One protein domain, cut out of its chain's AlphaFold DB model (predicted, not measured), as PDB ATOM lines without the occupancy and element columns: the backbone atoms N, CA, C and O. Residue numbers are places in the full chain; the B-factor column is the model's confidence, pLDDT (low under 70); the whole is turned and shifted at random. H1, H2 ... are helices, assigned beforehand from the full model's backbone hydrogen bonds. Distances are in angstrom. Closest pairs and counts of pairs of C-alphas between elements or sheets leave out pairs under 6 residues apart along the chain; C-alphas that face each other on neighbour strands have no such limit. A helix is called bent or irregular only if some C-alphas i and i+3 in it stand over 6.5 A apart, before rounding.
ATOM      1  N   ASP A   5     -27.914 -73.125 148.272       96.12
ATOM      2  CA  ASP A   5     -27.306 -71.993 148.975       96.12
ATOM      3  C   ASP A   5     -27.883 -70.655 148.497       96.12
ATOM      4  O   ASP A   5     -28.256 -69.816 149.317       96.12
ATOM      5  N   LYS A   6     -28.057 -70.477 147.181       97.88
ATOM      6  CA  LYS A   6     -28.681 -69.275 146.606       97.88
ATOM      7  C   LYS A   6     -30.137 -69.142 147.035       97.88
ATOM      8  O   LYS A   6     -30.586 -68.052 147.391       97.88
ATOM      9  N   ILE A   7     -30.870 -70.254 147.033       98.44
ATOM     10  CA  ILE A   7     -32.259 -70.316 147.496       98.44
ATOM     11  C   ILE A   7     -32.358 -69.895 148.969       98.44
ATOM     12  O   ILE A   7     -33.204 -69.068 149.314       98.44
ATOM     13  N   GLU A   8     -31.493 -70.436 149.830       98.50
ATOM     14  CA  GLU A   8     -31.463 -70.101 151.256       98.50
ATOM     15  C   GLU A   8     -31.080 -68.630 151.486       98.50
ATOM     16  O   GLU A   8     -31.699 -67.956 152.311       98.50
ATOM     17  N   GLU A   9     -30.124 -68.079 150.732       98.44
ATOM     18  CA  GLU A   9     -29.762 -66.659 150.833       98.44
ATOM     19  C   GLU A   9     -30.913 -65.725 150.423       98.44
ATOM     20  O   GLU A   9     -31.172 -64.733 151.111       98.44
ATOM     21  N   ILE A  10     -31.671 -66.068 149.374       98.56
ATOM     22  CA  ILE A  10     -32.882 -65.327 148.975       98.56
ATOM     23  C   ILE A  10     -33.969 -65.437 150.056       98.56
ATOM     24  O   ILE A  10     -34.660 -64.453 150.351       98.56
ATOM     25  N   ALA A  11     -34.126 -66.607 150.680       98.62
ATOM     26  CA  ALA A  11     -35.059 -66.799 151.787       98.62
ATOM     27  C   ALA A  11     -34.684 -65.930 152.999       98.62
ATOM     28  O   ALA A  11     -35.530 -65.212 153.535       98.62
ATOM     29  N   ILE A  12     -33.407 -65.924 153.383       98.44
ATOM     30  CA  ILE A  12     -32.865 -65.082 154.456       98.44
ATOM     31  C   ILE A  12     -33.115 -63.596 154.171       98.44
ATOM     32  O   ILE A  12     -33.567 -62.863 155.055       98.44
ATOM     33  N   GLU A  13     -32.866 -63.152 152.941       98.00
ATOM     34  CA  GLU A  13     -33.099 -61.774 152.515       98.00
ATOM     35  C   GLU A  13     -34.591 -61.399 152.553       98.00
ATOM     36  O   GLU A  13     -34.967 -60.312 152.999       98.00
ATOM     37  N   THR A  14     -35.465 -62.331 152.175       98.06
ATOM     38  CA  THR A  14     -36.923 -62.169 152.264       98.06
ATOM     39  C   THR A  14     -37.377 -62.019 153.717       98.06
ATOM     40  O   THR A  14     -38.124 -61.091 154.042       98.06
ATOM     41  N   ILE A  15     -36.884 -62.874 154.620       97.94
ATOM     42  CA  ILE A  15     -37.179 -62.798 156.058       97.94
ATOM     43  C   ILE A  15     -36.686 -61.466 156.631       97.94
ATOM     44  O   ILE A  15     -37.430 -60.816 157.366       97.94
ATOM     45  N   ARG A  16     -35.480 -61.010 156.261       96.44
ATOM     46  CA  ARG A  16     -34.935 -59.707 156.683       96.44
ATOM     47  C   ARG A  16     -35.893 -58.567 156.354       96.44
ATOM     48  O   ARG A  16     -36.197 -57.749 157.228       96.44
ATOM     49  N   VAL A  17     -36.371 -58.512 155.108       95.31
ATOM     50  CA  VAL A  17     -37.332 -57.491 154.673       95.31
ATOM     51  C   VAL A  17     -38.618 -57.600 155.485       95.31
ATOM     52  O   VAL A  17     -39.047 -56.602 156.061       95.31
ATOM     53  N   LEU A  18     -39.205 -58.790 155.606       95.44
ATOM     54  CA  LEU A  18     -40.455 -58.975 156.347       95.44
ATOM     55  C   LEU A  18     -40.323 -58.558 157.817       95.44
ATOM     56  O   LEU A  18     -41.127 -57.752 158.280       95.44
ATOM     57  N   VAL A  19     -39.285 -59.002 158.534       93.81
ATOM     58  CA  VAL A  19     -39.042 -58.624 159.941       93.81
ATOM     59  C   VAL A  19     -38.996 -57.106 160.107       93.81
ATOM     60  O   VAL A  19     -39.619 -56.562 161.020       93.81
ATOM     61  N   ASN A  20     -38.292 -56.405 159.216       90.88
ATOM     62  CA  ASN A  20     -38.219 -54.947 159.244       90.88
ATOM     63  C   ASN A  20     -39.597 -54.308 158.986       90.88
ATOM     64  O   ASN A  20     -40.033 -53.407 159.706       90.88
ATOM     65  N   ARG A  21     -40.325 -54.817 157.989       90.00
ATOM     66  CA  ARG A  21     -41.608 -54.255 157.560       90.00
ATOM     67  C   ARG A  21     -42.729 -54.469 158.567       90.00
ATOM     68  O   ARG A  21     -43.486 -53.519 158.779       90.00
ATOM     69  N   PHE A  22     -42.793 -55.633 159.211       89.12
ATOM     70  CA  PHE A  22     -43.740 -55.920 160.292       89.12
ATOM     71  C   PHE A  22     -43.559 -54.958 161.472       89.12
ATOM     72  O   PHE A  22     -44.542 -54.439 161.981       89.12
ATOM     73  N   ARG A  23     -42.318 -54.627 161.849       83.88
ATOM     74  CA  ARG A  23     -42.045 -53.662 162.936       83.88
ATOM     75  C   ARG A  23     -42.506 -52.247 162.625       83.88
ATOM     76  O   ARG A  23     -42.863 -51.504 163.527       83.88
ATOM     77  N   SER A  24     -42.454 -51.867 161.352       84.44
ATOM     78  CA  SER A  24     -42.911 -50.552 160.895       84.44
ATOM     79  C   SER A  24     -44.415 -50.490 160.613       84.44
ATOM     80  O   SER A  24     -44.892 -49.442 160.174       84.44
ATOM     81  N   LEU A  25     -45.144 -51.606 160.766       84.19
ATOM     82  CA  LEU A  25     -46.571 -51.664 160.469       84.19
ATOM     83  C   LEU A  25     -47.336 -50.748 161.436       84.19
ATOM     84  O   LEU A  25     -47.134 -50.862 162.643       84.19
ATOM     85  N   PRO A  26     -48.203 -49.854 160.932       78.56
ATOM     86  CA  PRO A  26     -48.996 -48.991 161.793       78.56
ATOM     87  C   PRO A  26     -49.954 -49.808 162.668       78.56
ATOM     88  O   PRO A  26     -50.671 -50.673 162.159       78.56
ATOM     89  N   ASP A  27     -49.991 -49.492 163.955       70.25
ATOM     90  CA  ASP A  27     -50.909 -50.024 164.964       70.25
ATOM     91  C   ASP A  27     -51.885 -48.943 165.472       70.25
ATOM     92  O   ASP A  27     -51.843 -47.788 165.043       70.25
ATOM     93  N   GLU A  28     -52.793 -49.314 166.381       58.94
ATOM     94  CA  GLU A  28     -53.802 -48.404 166.956       58.94
ATOM     95  C   GLU A  28     -53.191 -47.232 167.748       58.94
ATOM     96  O   GLU A  28     -53.857 -46.221 167.956       58.94
ATOM     97  N   ASN A  29     -51.922 -47.349 168.153       52.84
ATOM     98  CA  ASN A  29     -51.182 -46.336 168.910       52.84
ATOM     99  C   ASN A  29     -50.216 -45.523 168.040       52.84
ATOM    100  O   ASN A  29     -49.523 -44.639 168.547       52.84
ATOM    101  N   SER A  30     -50.129 -45.825 166.745       60.59
ATOM    102  CA  SER A  30     -49.206 -45.156 165.843       60.59
ATOM    103  C   SER A  30     -49.612 -43.697 165.710       60.59
ATOM    104  O   SER A  30     -50.746 -43.403 165.329       60.59
ATOM    105  N   GLU A  31     -48.683 -42.780 166.008       55.59
ATOM    106  CA  GLU A  31     -48.914 -41.349 165.830       55.59
ATOM    107  C   GLU A  31     -49.410 -41.098 164.406       55.59
ATOM    108  O   GLU A  31     -48.697 -41.308 163.416       55.59
ATOM    109  N   LEU A  32     -50.676 -40.689 164.314       58.28
ATOM    110  CA  LEU A  32     -51.328 -40.408 163.050       58.28
ATOM    111  C   LEU A  32     -50.505 -39.330 162.350       58.28
ATOM    112  O   LEU A  32     -50.381 -38.203 162.835       58.28
ATOM    113  N   ARG A  33     -49.906 -39.678 161.206       62.72
ATOM    114  CA  ARG A  33     -49.124 -38.709 160.438       62.72
ATOM    115  C   ARG A  33     -50.048 -37.563 160.059       62.72
ATOM    116  O   ARG A  33     -51.046 -37.769 159.372       62.72
ATOM    117  N   ASN A  34     -49.693 -36.349 160.470       66.75
ATOM    118  CA  ASN A  34     -50.422 -35.159 160.065       66.75
ATOM    119  C   ASN A  34     -50.267 -34.972 158.546       66.75
ATOM    120  O   ASN A  34     -49.259 -34.457 158.062       66.75
ATOM    121  N   MET A  35     -51.267 -35.420 157.784       80.38
ATOM    122  CA  MET A  35     -51.332 -35.307 156.326       80.38
ATOM    123  C   MET A  35     -52.532 -34.434 155.918       80.38
ATOM    124  O   MET A  35     -53.412 -34.897 155.188       80.38
ATOM    125  N   PRO A  36     -52.591 -33.163 156.359       84.06
ATOM    126  CA  PRO A  36     -53.816 -32.365 156.328       84.06
ATOM    127  C   PRO A  36     -54.270 -32.066 154.897       84.06
ATOM    128  O   PRO A  36     -55.460 -32.124 154.597       84.06
ATOM    129  N   PHE A  37     -53.322 -31.837 153.982       89.06
ATOM    130  CA  PHE A  37     -53.617 -31.669 152.559       89.06
ATOM    131  C   PHE A  37     -54.193 -32.950 151.947       89.06
ATOM    132  O   PHE A  37     -55.233 -32.905 151.298       89.06
ATOM    133  N   HIS A  38     -53.566 -34.106 152.186       89.56
ATOM    134  CA  HIS A  38     -54.033 -35.379 151.632       89.56
ATOM    135  C   HIS A  38     -55.432 -35.720 152.139       89.56
ATOM    136  O   HIS A  38     -56.286 -36.091 151.342       89.56
ATOM    137  N   LEU A  39     -55.684 -35.525 153.438       87.88
ATOM    138  CA  LEU A  39     -57.000 -35.727 154.032       87.88
ATOM    139  C   LEU A  39     -58.049 -34.796 153.403       87.88
ATOM    140  O   LEU A  39     -59.121 -35.255 153.017       87.88
ATOM    141  N   ALA A  40     -57.730 -33.507 153.238       90.50
ATOM    142  CA  ALA A  40     -58.632 -32.537 152.620       90.50
ATOM    143  C   ALA A  40     -59.020 -32.921 151.181       90.50
ATOM    144  O   ALA A  40     -60.197 -32.851 150.832       90.50
ATOM    145  N   PHE A  41     -58.064 -33.377 150.364       91.88
ATOM    146  CA  PHE A  41     -58.351 -33.857 149.009       91.88
ATOM    147  C   PHE A  41     -59.075 -35.214 149.005       91.88
ATOM    148  O   PHE A  41     -59.979 -35.418 148.196       91.88
ATOM    149  N   LEU A  42     -58.731 -36.132 149.917       90.44
ATOM    150  CA  LEU A  42     -59.327 -37.470 149.993       90.44
ATOM    151  C   LEU A  42     -60.828 -37.422 150.315       90.44
ATOM    152  O   LEU A  42     -61.573 -38.253 149.798       90.44
ATOM    153  N   LYS A  43     -61.288 -36.417 151.077       90.25
ATOM    154  CA  LYS A  43     -62.717 -36.173 151.374       90.25
ATOM    155  C   LYS A  43     -63.600 -36.164 150.128       90.25
ATOM    156  O   LYS A  43     -64.713 -36.685 150.167       90.25
ATOM    157  N   ALA A  44     -63.100 -35.650 149.003       94.00
ATOM    158  CA  ALA A  44     -63.838 -35.638 147.739       94.00
ATOM    159  C   ALA A  44     -64.135 -37.050 147.187       94.00
ATOM    160  O   ALA A  44     -65.028 -37.217 146.357       94.00
ATOM    161  N   PHE A  45     -63.413 -38.073 147.653       93.19
ATOM    162  CA  PHE A  45     -63.490 -39.447 147.161       93.19
ATOM    163  C   PHE A  45     -64.121 -40.432 148.150       93.19
ATOM    164  O   PHE A  45     -64.301 -41.590 147.779       93.19
ATOM    165  N   TYR A  46     -64.503 -40.001 149.359       93.31
ATOM    166  CA  TYR A  46     -64.995 -40.893 150.422       93.31
ATOM    167  C   TYR A  46     -66.095 -41.840 149.941       93.31
ATOM    168  O   TYR A  46     -65.965 -43.054 150.058       93.31
ATOM    169  N   LYS A  47     -67.120 -41.305 149.268       92.06
ATOM    170  CA  LYS A  47     -68.223 -42.110 148.723       92.06
ATOM    171  C   LYS A  47     -67.777 -43.121 147.656       92.06
ATOM    172  O   LYS A  47     -68.417 -44.153 147.498       92.06
ATOM    173  N   LYS A  48     -66.727 -42.823 146.884       93.69
ATOM    174  CA  LYS A  48     -66.270 -43.669 145.767       93.69
ATOM    175  C   LYS A  48     -65.368 -44.816 146.228       93.69
ATOM    176  O   LYS A  48     -65.339 -45.846 145.566       93.69
ATOM    177  N   ILE A  49     -64.632 -44.616 147.320       89.62
ATOM    178  CA  ILE A  49     -63.674 -45.584 147.884       89.62
ATOM    179  C   ILE A  49     -64.255 -46.262 149.147       89.62
ATOM    180  O   ILE A  49     -63.575 -47.042 149.793       89.62
ATOM    181  N   ASP A  50     -65.524 -45.992 149.476       92.38
ATOM    182  CA  ASP A  50     -66.238 -46.512 150.657       92.38
ATOM    183  C   ASP A  50     -65.573 -46.170 152.006       92.38
ATOM    184  O   ASP A  50     -65.608 -46.950 152.951       92.38
ATOM    185  N   ILE A  51     -64.981 -44.974 152.113       90.62
ATOM    186  CA  ILE A  51     -64.426 -44.458 153.376       90.62
ATOM    187  C   ILE A  51     -65.551 -43.787 154.171       90.62
ATOM    188  O   ILE A  51     -66.164 -42.825 153.699       90.62
ATOM    189  N   LYS A  52     -65.811 -44.276 155.387       89.69
ATOM    190  CA  LYS A  52     -66.983 -43.897 156.193       89.69
ATOM    191  C   LYS A  52     -66.738 -42.713 157.118       89.69
ATOM    192  O   LYS A  52     -67.674 -41.978 157.426       89.69
ATOM    193  N   ASN A  53     -65.507 -42.533 157.586       87.31
ATOM    194  CA  ASN A  53     -65.144 -41.478 158.531       87.31
ATOM    195  C   ASN A  53     -63.668 -41.065 158.389       87.31
ATOM    196  O   ASN A  53     -62.917 -41.625 157.589       87.31
ATOM    197  N   GLU A  54     -63.264 -40.038 159.140       83.44
ATOM    198  CA  GLU A  54     -61.883 -39.544 159.108       83.44
ATOM    199  C   GLU A  54     -60.879 -40.559 159.669       83.44
ATOM    200  O   GLU A  54     -59.779 -40.641 159.133       83.44
ATOM    201  N   ASP A  55     -61.250 -41.388 160.648       83.69
ATOM    202  CA  ASP A  55     -60.353 -42.415 161.203       83.69
ATOM    203  C   ASP A  55     -59.966 -43.460 160.147       83.69
ATOM    204  O   ASP A  55     -58.793 -43.801 159.981       83.69
ATOM    205  N   GLU A  56     -60.937 -43.925 159.358       86.50
ATOM    206  CA  GLU A  56     -60.706 -44.833 158.233       86.50
ATOM    207  C   GLU A  56     -59.869 -44.167 157.132       86.50
ATOM    208  O   GLU A  56     -58.959 -44.789 156.577       86.50
ATOM    209  N   ALA A  57     -60.105 -42.877 156.866       86.88
ATOM    210  CA  ALA A  57     -59.305 -42.099 155.925       86.88
ATOM    211  C   ALA A  57     -57.838 -41.997 156.376       86.88
ATOM    212  O   ALA A  57     -56.920 -42.195 155.577       86.88
ATOM    213  N   ILE A  58     -57.603 -41.725 157.659       83.25
ATOM    214  CA  ILE A  58     -56.257 -41.630 158.227       83.25
ATOM    215  C   ILE A  58     -55.576 -43.002 158.230       83.25
ATOM    216  O   ILE A  58     -54.397 -43.100 157.869       83.25
ATOM    217  N   ARG A  59     -56.303 -44.079 158.548       83.38
ATOM    218  CA  ARG A  59     -55.788 -45.450 158.442       83.38
ATOM    219  C   ARG A  59     -55.356 -45.768 157.011       83.38
ATOM    220  O   ARG A  59     -54.246 -46.257 156.807       83.38
ATOM    221  N   PHE A  60     -56.180 -45.426 156.020       86.62
ATOM    222  CA  PHE A  60     -55.851 -45.590 154.603       86.62
ATOM    223  C   PHE A  60     -54.579 -44.822 154.210       86.62
ATOM    224  O   PHE A  60     -53.678 -45.390 153.590       86.62
ATOM    225  N   LEU A  61     -54.464 -43.549 154.603       86.31
ATOM    226  CA  LEU A  61     -53.280 -42.726 154.323       86.31
ATOM    227  C   LEU A  61     -52.012 -43.290 154.978       86.31
ATOM    228  O   LEU A  61     -50.950 -43.334 154.353       86.31
ATOM    229  N   THR A  62     -52.129 -43.780 156.210       84.94
ATOM    230  CA  THR A  62     -51.007 -44.359 156.955       84.94
ATOM    231  C   THR A  62     -50.548 -45.678 156.324       84.94
ATOM    232  O   THR A  62     -49.351 -45.866 156.098       84.94
ATOM    233  N   LEU A  63     -51.484 -46.552 155.933       87.62
ATOM    234  CA  LEU A  63     -51.186 -47.787 155.198       87.62
ATOM    235  C   LEU A  63     -50.579 -47.505 153.820       87.62
ATOM    236  O   LEU A  63     -49.624 -48.172 153.431       87.62
ATOM    237  N   SER A  64     -51.074 -46.494 153.104       87.88
ATOM    238  CA  SER A  64     -50.504 -46.058 151.824       87.88
ATOM    239  C   SER A  64     -49.053 -45.597 151.989       87.88
ATOM    240  O   SER A  64     -48.165 -46.016 151.242       87.88
ATOM    241  N   SER A  65     -48.766 -44.816 153.035       86.50
ATOM    242  CA  SER A  65     -47.397 -44.412 153.352       86.50
ATOM    243  C   SER A  65     -46.507 -45.595 153.742       86.50
ATOM    244  O   SER A  65     -45.331 -45.613 153.368       86.50
ATOM    245  N   TRP A  66     -47.033 -46.569 154.488       89.62
ATOM    246  CA  TRP A  66     -46.313 -47.802 154.795       89.62
ATOM    247  C   TRP A  66     -46.011 -48.577 153.507       89.62
ATOM    248  O   TRP A  66     -44.851 -48.904 153.259       89.62
ATOM    249  N   PHE A  67     -47.004 -48.787 152.640       89.44
ATOM    250  CA  PHE A  67     -46.857 -49.496 151.368       89.44
ATOM    251  C   PHE A  67     -45.844 -48.824 150.432       89.44
ATOM    252  O   PHE A  67     -45.028 -49.496 149.796       89.44
ATOM    253  N   HIS A  68     -45.829 -47.491 150.390       88.44
ATOM    254  CA  HIS A  68     -44.800 -46.753 149.667       88.44
ATOM    255  C   HIS A  68     -43.401 -47.056 150.218       88.44
ATOM    256  O   HIS A  68     -42.489 -47.365 149.456       88.44
ATOM    257  N   GLY A  69     -43.243 -47.069 151.545       87.94
ATOM    258  CA  GLY A  69     -41.993 -47.490 152.175       87.94
ATOM    259  C   GLY A  69     -41.590 -48.922 151.804       87.94
ATOM    260  O   GLY A  69     -40.408 -49.169 151.586       87.94
ATOM    261  N   LEU A  70     -42.545 -49.858 151.713       91.06
ATOM    262  CA  LEU A  70     -42.275 -51.238 151.291       91.06
ATOM    263  C   LEU A  70     -41.740 -51.254 149.857       91.06
ATOM    264  O   LEU A  70     -40.714 -51.875 149.594       91.06
ATOM    265  N   SER A  71     -42.388 -50.513 148.958       89.00
ATOM    266  CA  SER A  71     -41.961 -50.373 147.562       89.00
ATOM    267  C   SER A  71     -40.532 -49.830 147.459       89.00
ATOM    268  O   SER A  71     -39.730 -50.344 146.684       89.00
ATOM    269  N   THR A  72     -40.184 -48.842 148.289       88.00
ATOM    270  CA  THR A  72     -38.825 -48.297 148.372       88.00
ATOM    271  C   THR A  72     -37.826 -49.326 148.896       88.00
ATOM    272  O   THR A  72     -36.761 -49.470 148.308       88.00
ATOM    273  N   THR A  73     -38.152 -50.086 149.950       91.44
ATOM    274  CA  THR A  73     -37.275 -51.156 150.465       91.44
ATOM    275  C   THR A  73     -37.002 -52.225 149.406       91.44
ATOM    276  O   THR A  73     -35.851 -52.649 149.251       91.44
ATOM    277  N   LEU A  74     -38.039 -52.626 148.663       92.50
ATOM    278  CA  LEU A  74     -37.906 -53.583 147.567       92.50
ATOM    279  C   LEU A  74     -36.997 -53.028 146.463       92.50
ATOM    280  O   LEU A  74     -36.015 -53.667 146.093       92.50
ATOM    281  N   GLY A  75     -37.288 -51.806 146.007       87.06
ATOM    282  CA  GLY A  75     -36.552 -51.124 144.943       87.06
ATOM    283  C   GLY A  75     -35.090 -50.829 145.271       87.06
ATOM    284  O   GLY A  75     -34.236 -51.009 144.416       87.06
ATOM    285  N   GLN A  76     -34.801 -50.375 146.492       85.50
ATOM    286  CA  GLN A  76     -33.467 -49.906 146.878       85.50
ATOM    287  C   GLN A  76     -32.542 -50.994 147.416       85.50
ATOM    288  O   GLN A  76     -31.337 -50.777 147.439       85.50
ATOM    289  N   SER A  77     -33.073 -52.101 147.943       90.06
ATOM    290  CA  SER A  77     -32.220 -53.099 148.603       90.06
ATOM    291  C   SER A  77     -32.554 -54.533 148.239       90.06
ATOM    292  O   SER A  77     -31.640 -55.291 147.951       90.06
ATOM    293  N   TYR A  78     -33.834 -54.912 148.201       96.12
ATOM    294  CA  TYR A  78     -34.188 -56.314 147.972       96.12
ATOM    295  C   TYR A  78     -33.746 -56.789 146.587       96.12
ATOM    296  O   TYR A  78     -33.029 -57.778 146.480       96.12
ATOM    297  N   PHE A  79     -34.124 -56.068 145.525       97.06
ATOM    298  CA  PHE A  79     -33.779 -56.482 144.163       97.06
ATOM    299  C   PHE A  79     -32.272 -56.456 143.904       97.06
ATOM    300  O   PHE A  79     -31.767 -57.345 143.229       97.06
ATOM    301  N   GLU A  80     -31.556 -55.481 144.467       96.94
ATOM    302  CA  GLU A  80     -30.095 -55.407 144.369       96.94
ATOM    303  C   GLU A  80     -29.429 -56.596 145.075       96.94
ATOM    304  O   GLU A  80     -28.636 -57.302 144.459       96.94
ATOM    305  N   ASN A  81     -29.819 -56.885 146.321       97.69
ATOM    306  CA  ASN A  81     -29.274 -58.009 147.082       97.69
ATOM    307  C   ASN A  81     -29.564 -59.352 146.401       97.69
ATOM    308  O   ASN A  81     -28.673 -60.186 146.294       97.69
ATOM    309  N   VAL A  82     -30.790 -59.563 145.906       98.50
ATOM    310  CA  VAL A  82     -31.142 -60.783 145.162       98.50
ATOM    311  C   VAL A  82     -30.331 -60.883 143.870       98.50
ATOM    312  O   VAL A  82     -29.865 -61.967 143.531       98.50
ATOM    313  N   ALA A  83     -30.094 -59.771 143.170       98.38
ATOM    314  CA  ALA A  83     -29.253 -59.774 141.981       98.38
ATOM    315  C   ALA A  83     -27.792 -60.138 142.296       98.38
ATOM    316  O   ALA A  83     -27.186 -60.897 141.537       98.38
TER     317      ALA A  83
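What this domain is: This is residues 5 to 83 of the 371 residues of the protein "Type II site-specific deoxyribonuclease" of Methanotorris igneus (strain DSM 5666 / JCM 11834 / Kol 5) (UniProt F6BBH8). A long helix, H3, makes the long axis of a loose rod, with H1 running back side by side with its last part and H2 set crosswise at the other end, where H3 begins. A long loop, residues 24 to 35, leads from the end of H1 to H2. The printed part has 79 residues with three named helices, in the order H1, H2, H3, and no named strand; the class is all helix. The whole is loose, with a radius of gyration of the C-alphas of 16.5 A, and spans 51 by 24 by 20 A.

Where its parts are: The printed part begins with H1, residues 5 to 23, which is 27.4 A from first to last C-alpha; C-alpha 5 is at (-27.306, -71.993, 148.975). H2, residues 36 to 49, measures 18.5 A and begins with C-alpha 36 at (-53.816, -32.365, 156.328). It is irregular: C-alphas 44 and 47 are 7.9 A apart. H3, residues 54 to 83, is the longest helix, 42.0 A from first to last C-alpha, and ends with C-alpha 83 at (-29.253, -59.774, 141.981). It is irregular too, with C-alphas 76 and 79 at 7.1 A, and has a kink of 31 degrees near residue 74.

How they stand to each other: H1 and H3 touch, H3 with residues 70 to 82 alone; the closest C-alphas are those of Ile 10 and Val 82, 6.2 A apart. Their lines stand at a shallow tilt of 24 degrees, and they run opposite ways. H1 and H2 are apart. H2 touches H3 with residues 38 to 42 alone, and H3 touches H2 with residues 57 to 61 alone. Their closest C-alphas are those of Leu 39 and Ala 57, 7.0 A apart. The lines of H2 and H3 are about perpendicular, at 80 degrees. In H1 every O i to N i+4 pair is within hydrogen-bond range; in H2 6 of 10 are, and in H3 24 of 26.

The domain as a whole: The two C-alphas farthest apart are those of Asp 5 and Ala 44, 51.6 A, while the first and last printed C-alphas, those of Asp 5 and Ala 83, are 14.2 A apart. The printed part has no cut. The link from H1 to H2, 12 residues, is long; the link from H2 to H3, 4 residues, is tight. The mean pLDDT of the printed part is 87.8, and residues 28 to 34, within the long link, are under 70, the model's low confidence.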